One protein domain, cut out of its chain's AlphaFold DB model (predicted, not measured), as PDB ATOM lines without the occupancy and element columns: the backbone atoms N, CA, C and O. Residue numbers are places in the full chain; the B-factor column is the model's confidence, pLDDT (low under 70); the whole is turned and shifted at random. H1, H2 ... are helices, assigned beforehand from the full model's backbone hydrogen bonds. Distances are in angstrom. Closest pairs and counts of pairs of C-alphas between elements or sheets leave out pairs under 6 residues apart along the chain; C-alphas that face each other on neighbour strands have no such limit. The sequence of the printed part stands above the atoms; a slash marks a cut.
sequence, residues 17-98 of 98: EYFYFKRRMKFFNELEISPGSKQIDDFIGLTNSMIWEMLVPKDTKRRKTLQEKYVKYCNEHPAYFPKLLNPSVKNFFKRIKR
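This is residues 17 to 98 of the 98 residues of an uncharacterized protein of Clostridium sp. DMHC 10 (UniProt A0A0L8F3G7). H1 and the longer H3 meet steeply in a small body with H2, and residues 85 to 98, with H5, stick out as an arm. The printed part, 82 residues with five named helices, H1 to H5 in order, and no named strand, is all helix and loose: radius of gyration of the C-alphas 16.0 A, spans 54 by 25 by 17 A.

H1, residues 17 to 30, touches H3, residues 60 to 76, closest at the C-alphas of Phe 27 and Tyr 70, 7.1 A, at a steep tilt of 69 degrees, only just short of perpendicular. H2, residues 48 to 55, only just touches H3, with 3 pairs of C-alphas within 8 A, closest Trp 52 and Arg 63, 7.0 A. H4, residues 81 to 84, touches no helix; H5, residues 89 to 96, is apart from the others. Every O i to N i+4 pair is within hydrogen-bond range in H1, H2, H3 and H5; H4 is too short for one.

H1 runs 20.1 A from C-alpha 17 at (47.583, 18.512, 34.701), H3 24.6 A; H5 ends at C-alpha 96, (64.254, -0.586, 34.674).

The printed part has no cut. The link H1 to H2 is long; pLDDT is under 70 at residue 98.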
ATOM      1  N   GLU A  17      48.948  18.177  35.140       83.69
ATOM      2  CA  GLU A  17      47.583  18.512  34.701       83.69
ATOM      3  C   GLU A  17      46.792  19.212  35.810       83.69
ATOM      4  O   GLU A  17      46.267  20.313  35.625       83.69
ATOM      5  N   TYR A  18      46.805  18.630  37.011       84.88
ATOM      6  CA  TYR A  18      46.130  19.203  38.171       84.88
ATOM      7  C   TYR A  18      46.752  20.534  38.609       84.88
ATOM      8  O   TYR A  18      46.047  21.471  38.995       84.88
ATOM      9  N   PHE A  19      48.080  20.646  38.521       89.19
ATOM     10  CA  PHE A  19      48.790  21.884  38.827       89.19
ATOM     11  C   PHE A  19      48.426  23.006  37.844       89.19
ATOM     12  O   PHE A  19      48.060  24.101  38.274       89.19
ATOM     13  N   TYR A  20      48.482  22.746  36.535       89.31
ATOM     14  CA  TYR A  20      48.154  23.732  35.508       89.31
ATOM     15  C   TYR A  20      46.692  24.157  35.584       89.31
ATOM     16  O   TYR A  20      46.405  25.351  35.475       89.31
ATOM     17  N   PHE A  21      45.785  23.213  35.843       90.00
ATOM     18  CA  PHE A  21      44.381  23.509  36.090       90.00
ATOM     19  C   PHE A  21      44.211  24.459  37.285       90.00
ATOM     20  O   PHE A  21      43.637  25.540  37.137       90.00
ATOM     21  N   LYS A  22      44.786  24.123  38.449       91.00
ATOM     22  CA  LYS A  22      44.706  24.964  39.654       91.00
ATOM     23  C   LYS A  22      45.301  26.349  39.456       91.00
ATOM     24  O   LYS A  22      44.688  27.333  39.862       91.00
ATOM     25  N   ARG A  23      46.473  26.440  38.823       93.31
ATOM     26  CA  ARG A  23      47.124  27.724  38.530       93.31
ATOM     27  C   ARG A  23      46.233  28.598  37.654       93.31
ATOM     28  O   ARG A  23      46.089  29.787  37.922       93.31
ATOM     29  N   ARG A  24      45.594  28.007  36.641       92.88
ATOM     30  CA  ARG A  24      44.666  28.723  35.766       92.88
ATOM     31  C   ARG A  24      43.416  29.176  36.520       92.88
ATOM     32  O   ARG A  24      43.048  30.337  36.410       92.88
ATOM     33  N   MET A  25      42.805  28.317  37.335       93.56
ATOM     34  CA  MET A  25      41.656  28.704  38.165       93.56
ATOM     35  C   MET A  25      42.001  29.830  39.146       93.56
ATOM     36  O   MET A  25      41.215  30.761  39.295       93.56
ATOM     37  N   LYS A  26      43.193  29.794  39.758       94.19
ATOM     38  CA  LYS A  26      43.681  30.864  40.639       94.19
ATOM     39  C   LYS A  26      43.812  32.192  39.893       94.19
ATOM     40  O   LYS A  26      43.312  33.194  40.384       94.19
ATOM     41  N   PHE A  27      44.381  32.179  38.689       95.31
ATOM     42  CA  PHE A  27      44.466  33.360  37.828       95.31
ATOM     43  C   PHE A  27      43.087  33.966  37.518       95.31
ATOM     44  O   PHE A  27      42.901  35.173  37.634       95.31
ATOM     45  N   PHE A  28      42.099  33.140  37.155       93.75
ATOM     46  CA  PHE A  28      40.733  33.625  36.922       93.75
ATOM     47  C   PHE A  28      40.089  34.181  38.199       93.75
ATOM     48  O   PHE A  28      39.425  35.213  38.141       93.75
ATOM     49  N   ASN A  29      40.327  33.535  39.343       93.94
ATOM     50  CA  ASN A  29      39.802  33.961  40.636       93.94
ATOM     51  C   ASN A  29      40.388  35.305  41.099       93.94
ATOM     52  O   ASN A  29      39.643  36.164  41.547       93.94
ATOM     53  N   GLU A  30      41.698  35.512  40.947       94.56
ATOM     54  CA  GLU A  30      42.376  36.777  41.282       94.56
ATOM     55  C   GLU A  30      41.935  37.947  40.396       94.56
ATOM     56  O   GLU A  30      41.997  39.098  40.815       94.56
ATOM     57  N   LEU A  31      41.483  37.660  39.176       92.69
ATOM     58  CA  LEU A  31      40.908  38.659  38.278       92.69
ATOM     59  C   LEU A  31      39.401  38.861  38.490       92.69
ATOM     60  O   LEU A  31      38.807  39.651  37.760       92.69
ATOM     61  N   GLU A  32      38.784  38.125  39.421       93.12
ATOM     62  CA  GLU A  32      37.335  38.110  39.661       93.12
ATOM     63  C   GLU A  32      36.523  37.763  38.394       93.12
ATOM     64  O   GLU A  32      35.385  38.190  38.194       93.12
ATOM     65  N   ILE A  33      37.109  36.951  37.504       90.62
ATOM     66  CA  ILE A  33      36.481  36.506  36.257       90.62
ATOM     67  C   ILE A  33      35.992  35.072  36.429       90.62
ATOM     68  O   ILE A  33      36.766  34.163  36.719       90.62
ATOM     69  N   SER A  34      34.710  34.837  36.148       89.19
ATOM     70  CA  SER A  34      34.181  33.476  36.064       89.19
ATOM     71  C   SER A  34      34.593  32.811  34.740       89.19
ATOM     72  O   SER A  34      34.222  33.319  33.679       89.19
ATOM     73  N   PRO A  35      35.353  31.699  34.770       89.50
ATOM     74  CA  PRO A  35      35.677  30.935  33.569       89.50
ATOM     75  C   PRO A  35      34.463  30.137  33.070       89.50
ATOM     76  O   PRO A  35      33.575  29.802  33.853       89.50
ATOM     77  N   GLY A  36      34.456  29.790  31.780       85.69
ATOM     78  CA  GLY A  36      33.386  28.996  31.160       85.69
ATOM     79  C   GLY A  36      33.246  27.560  31.685       85.69
ATOM     80  O   GLY A  36      32.143  27.027  31.677       85.69
ATOM     81  N   SER A  37      34.324  26.960  32.205       88.12
ATOM     82  CA  SER A  37      34.278  25.716  32.986       88.12
ATOM     83  C   SER A  37      35.252  25.775  34.169       88.12
ATOM     84  O   SER A  37      36.272  26.470  34.129       88.12
ATOM     85  N   LYS A  38      34.909  25.044  35.236       86.50
ATOM     86  CA  LYS A  38      35.706  24.838  36.455       86.50
ATOM     87  C   LYS A  38      35.939  23.351  36.758       86.50
ATOM     88  O   LYS A  38      36.391  23.035  37.854       86.50
ATOM     89  N   GLN A  39      35.616  22.442  35.840       87.19
ATOM     90  CA  GLN A  39      35.813  21.006  36.047       87.19
ATOM     91  C   GLN A  39      37.098  20.559  35.371       87.19
ATOM     92  O   GLN A  39      37.314  20.868  34.206       87.19
ATOM     93  N   ILE A  40      37.963  19.847  36.096       83.81
ATOM     94  CA  ILE A  40      39.241  19.399  35.535       83.81
ATOM     95  C   ILE A  40      39.044  18.460  34.339       83.81
ATOM     96  O   ILE A  40      39.778  18.586  33.362       83.81
ATOM     97  N   ASP A  41      38.028  17.597  34.399       85.94
ATOM     98  CA  ASP A  41      37.736  16.578  33.387       85.94
ATOM     99  C   ASP A  41      37.437  17.182  32.011       85.94
ATOM    100  O   ASP A  41      37.775  16.588  30.992       85.94
ATOM    101  N   ASP A  42      36.913  18.409  31.975       84.44
ATOM    102  CA  ASP A  42      36.649  19.126  30.728       84.44
ATOM    103  C   ASP A  42      37.941  19.557  30.012       84.44
ATOM    104  O   ASP A  42      37.907  19.922  28.840       84.44
ATOM    105  N   PHE A  43      39.088  19.551  30.701       81.69
ATOM    106  CA  PHE A  43      40.369  20.019  30.168       81.69
ATOM    107  C   PHE A  43      41.368  18.894  29.882       81.69
ATOM    108  O   PHE A  43      42.368  19.145  29.203       81.69
ATOM    109  N   ILE A  44      41.139  17.683  30.399       79.75
ATOM    110  CA  ILE A  44      42.055  16.547  30.225       79.75
ATOM    111  C   ILE A  44      42.101  16.158  28.741       79.75
ATOM    112  O   ILE A  44      41.073  16.012  28.085       79.75
ATOM    113  N   GLY A  45      43.310  16.024  28.191       78.88
ATOM    114  CA  GLY A  45      43.522  15.682  26.778       78.88
ATOM    115  C   GLY A  45      43.247  16.811  25.773       78.88
ATOM    116  O   GLY A  45      43.457  16.616  24.576       78.88
ATOM    117  N   LEU A  46      42.821  17.998  26.222       86.19
ATOM    118  CA  LEU A  46      42.608  19.143  25.338       86.19
ATOM    119  C   LEU A  46      43.896  19.921  25.070       86.19
ATOM    120  O   LEU A  46      44.746  20.119  25.940       86.19
ATOM    121  N   THR A  47      43.999  20.467  23.858       86.19
ATOM    122  CA  THR A  47      45.062  21.425  23.537       86.19
ATOM    123  C   THR A  47      44.840  22.744  24.274       86.19
ATOM    124  O   THR A  47      43.712  23.139  24.579       86.19
ATOM    125  N   ASN A  48      45.916  23.498  24.503       85.62
ATOM    126  CA  ASN A  48      45.825  24.779  25.204       85.62
ATOM    127  C   ASN A  48      44.866  25.767  24.502       85.62
ATOM    128  O   ASN A  48      44.178  26.524  25.181       85.62
ATOM    129  N   SER A  49      44.767  25.731  23.163       87.81
ATOM    130  CA  SER A  49      43.812  26.559  22.405       87.81
ATOM    131  C   SER A  49      42.362  26.211  22.740       87.81
ATOM    132  O   SER A  49      41.586  27.101  23.082       87.81
ATOM    133  N   MET A  50      42.022  24.916  22.727       90.38
ATOM    134  CA  MET A  50      40.674  24.429  23.046       90.38
ATOM    135  C   MET A  50      40.287  24.760  24.488       90.38
ATOM    136  O   MET A  50      39.165  25.187  24.749       90.38
ATOM    137  N   ILE A  51      41.234  24.654  25.425       90.69
ATOM    138  CA  ILE A  51      40.996  25.057  26.814       90.69
ATOM    139  C   ILE A  51      40.648  26.553  26.888       90.69
ATOM    140  O   ILE A  51      39.690  26.936  27.552       90.69
ATOM    141  N   TRP A  52      41.383  27.423  26.192       92.25
ATOM    142  CA  TRP A  52      41.084  28.859  26.182       92.25
ATOM    143  C   TRP A  52      39.767  29.210  25.487       92.25
ATOM    144  O   TRP A  52      39.094  30.154  25.906       92.25
ATOM    145  N   GLU A  53      39.395  28.463  24.453       91.75
ATOM    146  CA  GLU A  53      38.074  28.546  23.833       91.75
ATOM    147  C   GLU A  53      36.969  28.185  24.818       91.75
ATOM    148  O   GLU A  53      36.007  28.933  24.943       91.75
ATOM    149  N   MET A  54      37.142  27.119  25.592       90.56
ATOM    150  CA  MET A  54      36.175  26.716  26.607       90.56
ATOM    151  C   MET A  54      36.074  27.725  27.760       90.56
ATOM    152  O   MET A  54      34.985  28.020  28.248       90.56
ATOM    153  N   LEU A  55      37.200  28.295  28.190       90.88
ATOM    154  CA  LEU A  55      37.235  29.255  29.295       90.88
ATOM    155  C   LEU A  55      36.651  30.616  28.911       90.88
ATOM    156  O   LEU A  55      36.039  31.272  29.753       90.88
ATOM    157  N   VAL A  56      36.853  31.048  27.663       91.56
ATOM    158  CA  VAL A  56      36.389  32.340  27.140       91.56
ATOM    159  C   VAL A  56      35.814  32.134  25.729       91.56
ATOM    160  O   VAL A  56      36.482  32.457  24.745       91.56
ATOM    161  N   PRO A  57      34.586  31.601  25.586       88.06
ATOM    162  CA  PRO A  57      34.065  31.153  24.288       88.06
ATOM    163  C   PRO A  57      33.672  32.290  23.346       88.06
ATOM    164  O   PRO A  57      33.953  32.221  22.153       88.06
ATOM    165  N   LYS A  58      33.059  33.353  23.873       87.88
ATOM    166  CA  LYS A  58      32.384  34.377  23.055       87.88
ATOM    167  C   LYS A  58      33.274  35.545  22.618       87.88
ATOM    168  O   LYS A  58      32.978  36.177  21.613       87.88
ATOM    169  N   ASP A  59      34.332  35.853  23.365       90.56
ATOM    170  CA  ASP A  59      35.112  37.084  23.178       90.56
ATOM    171  C   ASP A  59      36.581  36.779  22.871       90.56
ATOM    172  O   ASP A  59      37.396  36.516  23.760       90.56
ATOM    173  N   THR A  60      36.920  36.818  21.583       90.44
ATOM    174  CA  THR A  60      38.265  36.520  21.075       90.44
ATOM    175  C   THR A  60      39.293  37.580  21.467       90.44
ATOM    176  O   THR A  60      40.438  37.231  21.767       90.44
ATOM    177  N   LYS A  61      38.902  38.861  21.535       92.50
ATOM    178  CA  LYS A  61      39.794  39.949  21.967       92.50
ATOM    179  C   LYS A  61      40.138  39.791  23.442       92.50
ATOM    180  O   LYS A  61      41.314  39.768  23.800       92.50
ATOM    181  N   ARG A  62      39.124  39.584  24.287       92.19
ATOM    182  CA  ARG A  62      39.316  39.331  25.720       92.19
ATOM    183  C   ARG A  62      40.121  38.063  25.965       92.19
ATOM    184  O   ARG A  62      40.999  38.076  26.825       92.19
ATOM    185  N   ARG A  63      39.873  36.991  25.205       94.00
ATOM    186  CA  ARG A  63      40.660  35.753  25.281       94.00
ATOM    187  C   ARG A  63      42.142  36.029  25.031       94.00
ATOM    188  O   ARG A  63      42.960  35.611  25.843       94.00
ATOM    189  N   LYS A  64      42.486  36.773  23.976       93.00
ATOM    190  CA  LYS A  64      43.881  37.126  23.666       93.00
ATOM    191  C   LYS A  64      44.532  37.935  24.793       93.00
ATOM    192  O   LYS A  64      45.609  37.579  25.259       93.00
ATOM    193  N   THR A  65      43.851  38.961  25.305       94.31
ATOM    194  CA  THR A  65      44.365  39.761  26.431       94.31
ATOM    195  C   THR A  65      44.571  38.921  27.696       94.31
ATOM    196  O   THR A  65      45.566  39.087  28.401       94.31
ATOM    197  N   LEU A  66      43.649  38.002  28.005       94.31
ATOM    198  CA  LEU A  66      43.784  37.103  29.153       94.31
ATOM    199  C   LEU A  66      44.910  36.085  28.960       94.31
ATOM    200  O   LEU A  66      45.617  35.803  29.922       94.31
ATOM    201  N   GLN A  67      45.119  35.582  27.743       93.75
ATOM    202  CA  GLN A  67      46.253  34.717  27.415       93.75
ATOM    203  C   GLN A  67      47.588  35.425  27.662       93.75
ATOM    204  O   GLN A  67      48.448  34.875  28.342       93.75
ATOM    205  N   GLU A  68      47.746  36.661  27.184       94.12
ATOM    206  CA  GLU A  68      48.966  37.457  27.388       94.12
ATOM    207  C   GLU A  68      49.238  37.718  28.878       94.12
ATOM    208  O   GLU A  68      50.368  37.565  29.350       94.12
ATOM    209  N   LYS A  69      48.196  38.054  29.650       94.75
ATOM    210  CA  LYS A  69      48.299  38.198  31.112       94.75
ATOM    211  C   LYS A  69      48.650  36.876  31.795       94.75
ATOM    212  O   LYS A  69      49.486  36.855  32.694       94.75
ATOM    213  N   TYR A  70      48.053  35.772  31.353       95.31
ATOM    214  CA  TYR A  70      48.311  34.453  31.919       95.31
ATOM    215  C   TYR A  70      49.740  33.975  31.658       95.31
ATOM    216  O   TYR A  70      50.329  33.341  32.527       95.31
ATOM    217  N   VAL A  71      50.336  34.303  30.506       93.69
ATOM    218  CA  VAL A  71      51.754  34.004  30.238       93.69
ATOM    219  C   VAL A  71      52.654  34.679  31.276       93.69
ATOM    220  O   VAL A  71      53.517  34.019  31.850       93.69
ATOM    221  N   LYS A  72      52.409  35.960  31.588       95.06
ATOM    222  CA  LYS A  72      53.143  36.667  32.653       95.06
ATOM    223  C   LYS A  72      52.931  36.002  34.017       95.06
ATOM    224  O   LYS A  72      53.900  35.694  34.702       95.06
ATOM    225  N   TYR A  73      51.683  35.666  34.339       94.88
ATOM    226  CA  TYR A  73      51.335  34.961  35.574       94.88
ATOM    227  C   TYR A  73      52.055  33.614  35.724       94.88
ATOM    228  O   TYR A  73      52.487  33.247  36.814       94.88
ATOM    229  N   CYS A  74      52.212  32.867  34.628       93.12
ATOM    230  CA  CYS A  74      52.923  31.590  34.626       93.12
ATOM    231  C   CYS A  74      54.412  31.742  34.946       93.12
ATOM    232  O   CYS A  74      54.966  30.853  35.592       93.12
ATOM    233  N   ASN A  75      55.038  32.840  34.513       92.56
ATOM    234  CA  ASN A  75      56.440  33.132  34.810       92.56
ATOM    235  C   ASN A  75      56.643  33.467  36.293       92.56
ATOM    236  O   ASN A  75      57.644  33.070  36.879       92.56
ATOM    237  N   GLU A  76      55.672  34.141  36.909       93.81
ATOM    238  CA  GLU A  76      55.666  34.449  38.347       93.81
ATOM    239  C   GLU A  76      55.313  33.223  39.208       93.81
ATOM    240  O   GLU A  76      55.738  33.118  40.357       93.81
ATOM    241  N   HIS A  77      54.572  32.264  38.644       92.19
ATOM    242  CA  HIS A  77      54.109  31.050  39.322       92.19
ATOM    243  C   HIS A  77      54.591  29.779  38.595       92.19
ATOM    244  O   HIS A  77      53.772  29.033  38.026       92.19
ATOM    245  N   PRO A  78      55.911  29.511  38.579       91.38
ATOM    246  CA  PRO A  78      56.477  28.378  37.860       91.38
ATOM    247  C   PRO A  78      56.082  27.038  38.494       91.38
ATOM    248  O   PRO A  78      55.852  26.924  39.701       91.38
ATOM    249  N   ALA A  79      56.029  25.990  37.670       88.31
ATOM    250  CA  ALA A  79      55.834  24.628  38.152       88.31
ATOM    251  C   ALA A  79      57.100  24.138  38.866       88.31
ATOM    252  O   ALA A  79      58.175  24.072  38.272       88.31
ATOM    253  N   TYR A  80      56.978  23.743  40.133       89.94
ATOM    254  CA  TYR A  80      58.084  23.121  40.856       89.94
ATOM    255  C   TYR A  80      58.022  21.594  40.715       89.94
ATOM    256  O   TYR A  80      57.492  20.888  41.577       89.94
ATOM    257  N   PHE A  81      58.572  21.085  39.608       86.94
ATOM    258  CA  PHE A  81      58.519  19.667  39.226       86.94
ATOM    259  C   PHE A  81      58.933  18.665  40.316       86.94
ATOM    260  O   PHE A  81      58.268  17.635  40.424       86.94
ATOM    261  N   PRO A  82      59.935  18.926  41.183       87.00
ATOM    262  CA  PRO A  82      60.271  17.987  42.253       87.00
ATOM    263  C   PRO A  82      59.120  17.708  43.231       87.00
ATOM    264  O   PRO A  82      59.054  16.608  43.774       87.00
ATOM    265  N   LYS A  83      58.199  18.664  43.436       87.00
ATOM    266  CA  LYS A  83      56.978  18.456  44.239       87.00
ATOM    267  C   LYS A  83      55.842  17.798  43.454       87.00
ATOM    268  O   LYS A  83      54.948  17.235  44.068       87.00
ATOM    269  N   LEU A  84      55.864  17.886  42.124       87.75
ATOM    270  CA  LEU A  84      54.842  17.314  41.238       87.75
ATOM    271  C   LEU A  84      55.185  15.892  40.779       87.75
ATOM    272  O   LEU A  84      54.377  15.250  40.112       87.75
ATOM    273  N   LEU A  85      56.384  15.404  41.106       90.69
ATOM    274  CA  LEU A  85      56.856  14.082  40.719       90.69
ATOM    275  C   LEU A  85      55.944  12.990  41.278       90.69
ATOM    276  O   LEU A  85      55.711  12.919  42.487       90.69
ATOM    277  N   ASN A  86      55.504  12.087  40.403       87.69
ATOM    278  CA  ASN A  86      54.732  10.928  40.823       87.69
ATOM    279  C   ASN A  86      55.569  10.067  41.795       87.69
ATOM    280  O   ASN A  86      56.703   9.697  41.458       87.69
ATOM    281  N   PRO A  87      55.048   9.699  42.988       87.75
ATOM    282  CA  PRO A  87      55.843   9.046  44.036       87.75
ATOM    283  C   PRO A  87      56.555   7.766  43.572       87.75
ATOM    284  O   PRO A  87      57.693   7.486  43.959       87.75
ATOM    285  N   SER A  88      55.911   7.012  42.681       88.50
ATOM    286  CA  SER A  88      56.408   5.743  42.145       88.50
ATOM    287  C   SER A  88      57.569   5.889  41.154       88.50
ATOM    288  O   SER A  88      58.290   4.917  40.925       88.50
ATOM    289  N   VAL A  89      57.793   7.077  40.580       90.94
ATOM    290  CA  VAL A  89      58.752   7.288  39.478       90.94
ATOM    291  C   VAL A  89      60.180   6.949  39.886       90.94
ATOM    292  O   VAL A  89      60.889   6.255  39.156       90.94
ATOM    293  N   LYS A  90      60.603   7.367  41.086       88.19
ATOM    294  CA  LYS A  90      61.961   7.085  41.580       88.19
ATOM    295  C   LYS A  90      62.221   5.582  41.693       88.19
ATOM    296  O   LYS A  90      63.274   5.104  41.275       88.19
ATOM    297  N   ASN A  91      61.267   4.835  42.245       90.19
ATOM    298  CA  ASN A  91      61.395   3.387  42.421       90.19
ATOM    299  C   ASN A  91      61.294   2.643  41.086       90.19
ATOM    300  O   ASN A  91      62.032   1.687  40.855       90.19
ATOM    301  N   PHE A  92      60.437   3.113  40.180       90.19
ATOM    302  CA  PHE A  92      60.297   2.557  38.842       90.19
ATOM    303  C   PHE A  92      61.593   2.683  38.026       90.19
ATOM    304  O   PHE A  92      62.081   1.680  37.503       90.19
ATOM    305  N   PHE A  93      62.216   3.868  37.991       89.44
ATOM    306  CA  PHE A  93      63.471   4.060  37.257       89.44
ATOM    307  C   PHE A  93      64.642   3.249  37.821       89.44
ATOM    308  O   PHE A  93      65.477   2.782  37.050       89.44
ATOM    309  N   LYS A  94      64.688   3.016  39.142       89.75
ATOM    310  CA  LYS A  94      65.674   2.102  39.750       89.75
ATOM    311  C   LYS A  94      65.539   0.667  39.234       89.75
ATOM    312  O   LYS A  94      66.537  -0.039  39.152       89.75
ATOM    313  N   ARG A  95      64.320   0.229  38.909       88.19
ATOM    314  CA  ARG A  95      64.036  -1.144  38.478       88.19
ATOM    315  C   ARG A  95      64.359  -1.386  37.007       88.19
ATOM    316  O   ARG A  95      64.838  -2.461  36.688       88.19
ATOM    317  N   ILE A  96      64.096  -0.414  36.133       85.81
ATOM    318  CA  ILE A  96      64.254  -0.586  34.674       85.81
ATOM    319  C   ILE A  96      65.655  -0.238  34.149       85.81
ATOM    320  O   ILE A  96      65.930  -0.465  32.978       85.81
ATOM    321  N   LYS A  97      66.511   0.368  34.984       75.00
ATOM    322  CA  LYS A  97      67.934   0.603  34.680       75.00
ATOM    323  C   LYS A  97      68.833  -0.601  35.008       75.00
ATOM    324  O   LYS A  97      70.038  -0.502  34.801       75.00
ATOM    325  N   ARG A  98      68.268  -1.672  35.571       58.88
ATOM    326  CA  ARG A  98      68.937  -2.969  35.743       58.88
ATOM    327  C   ARG A  98      68.750  -3.799  34.485       58.88
ATOM    328  O   ARG A  98      69.718  -4.495  34.130       58.88
TER     329      ARG A  98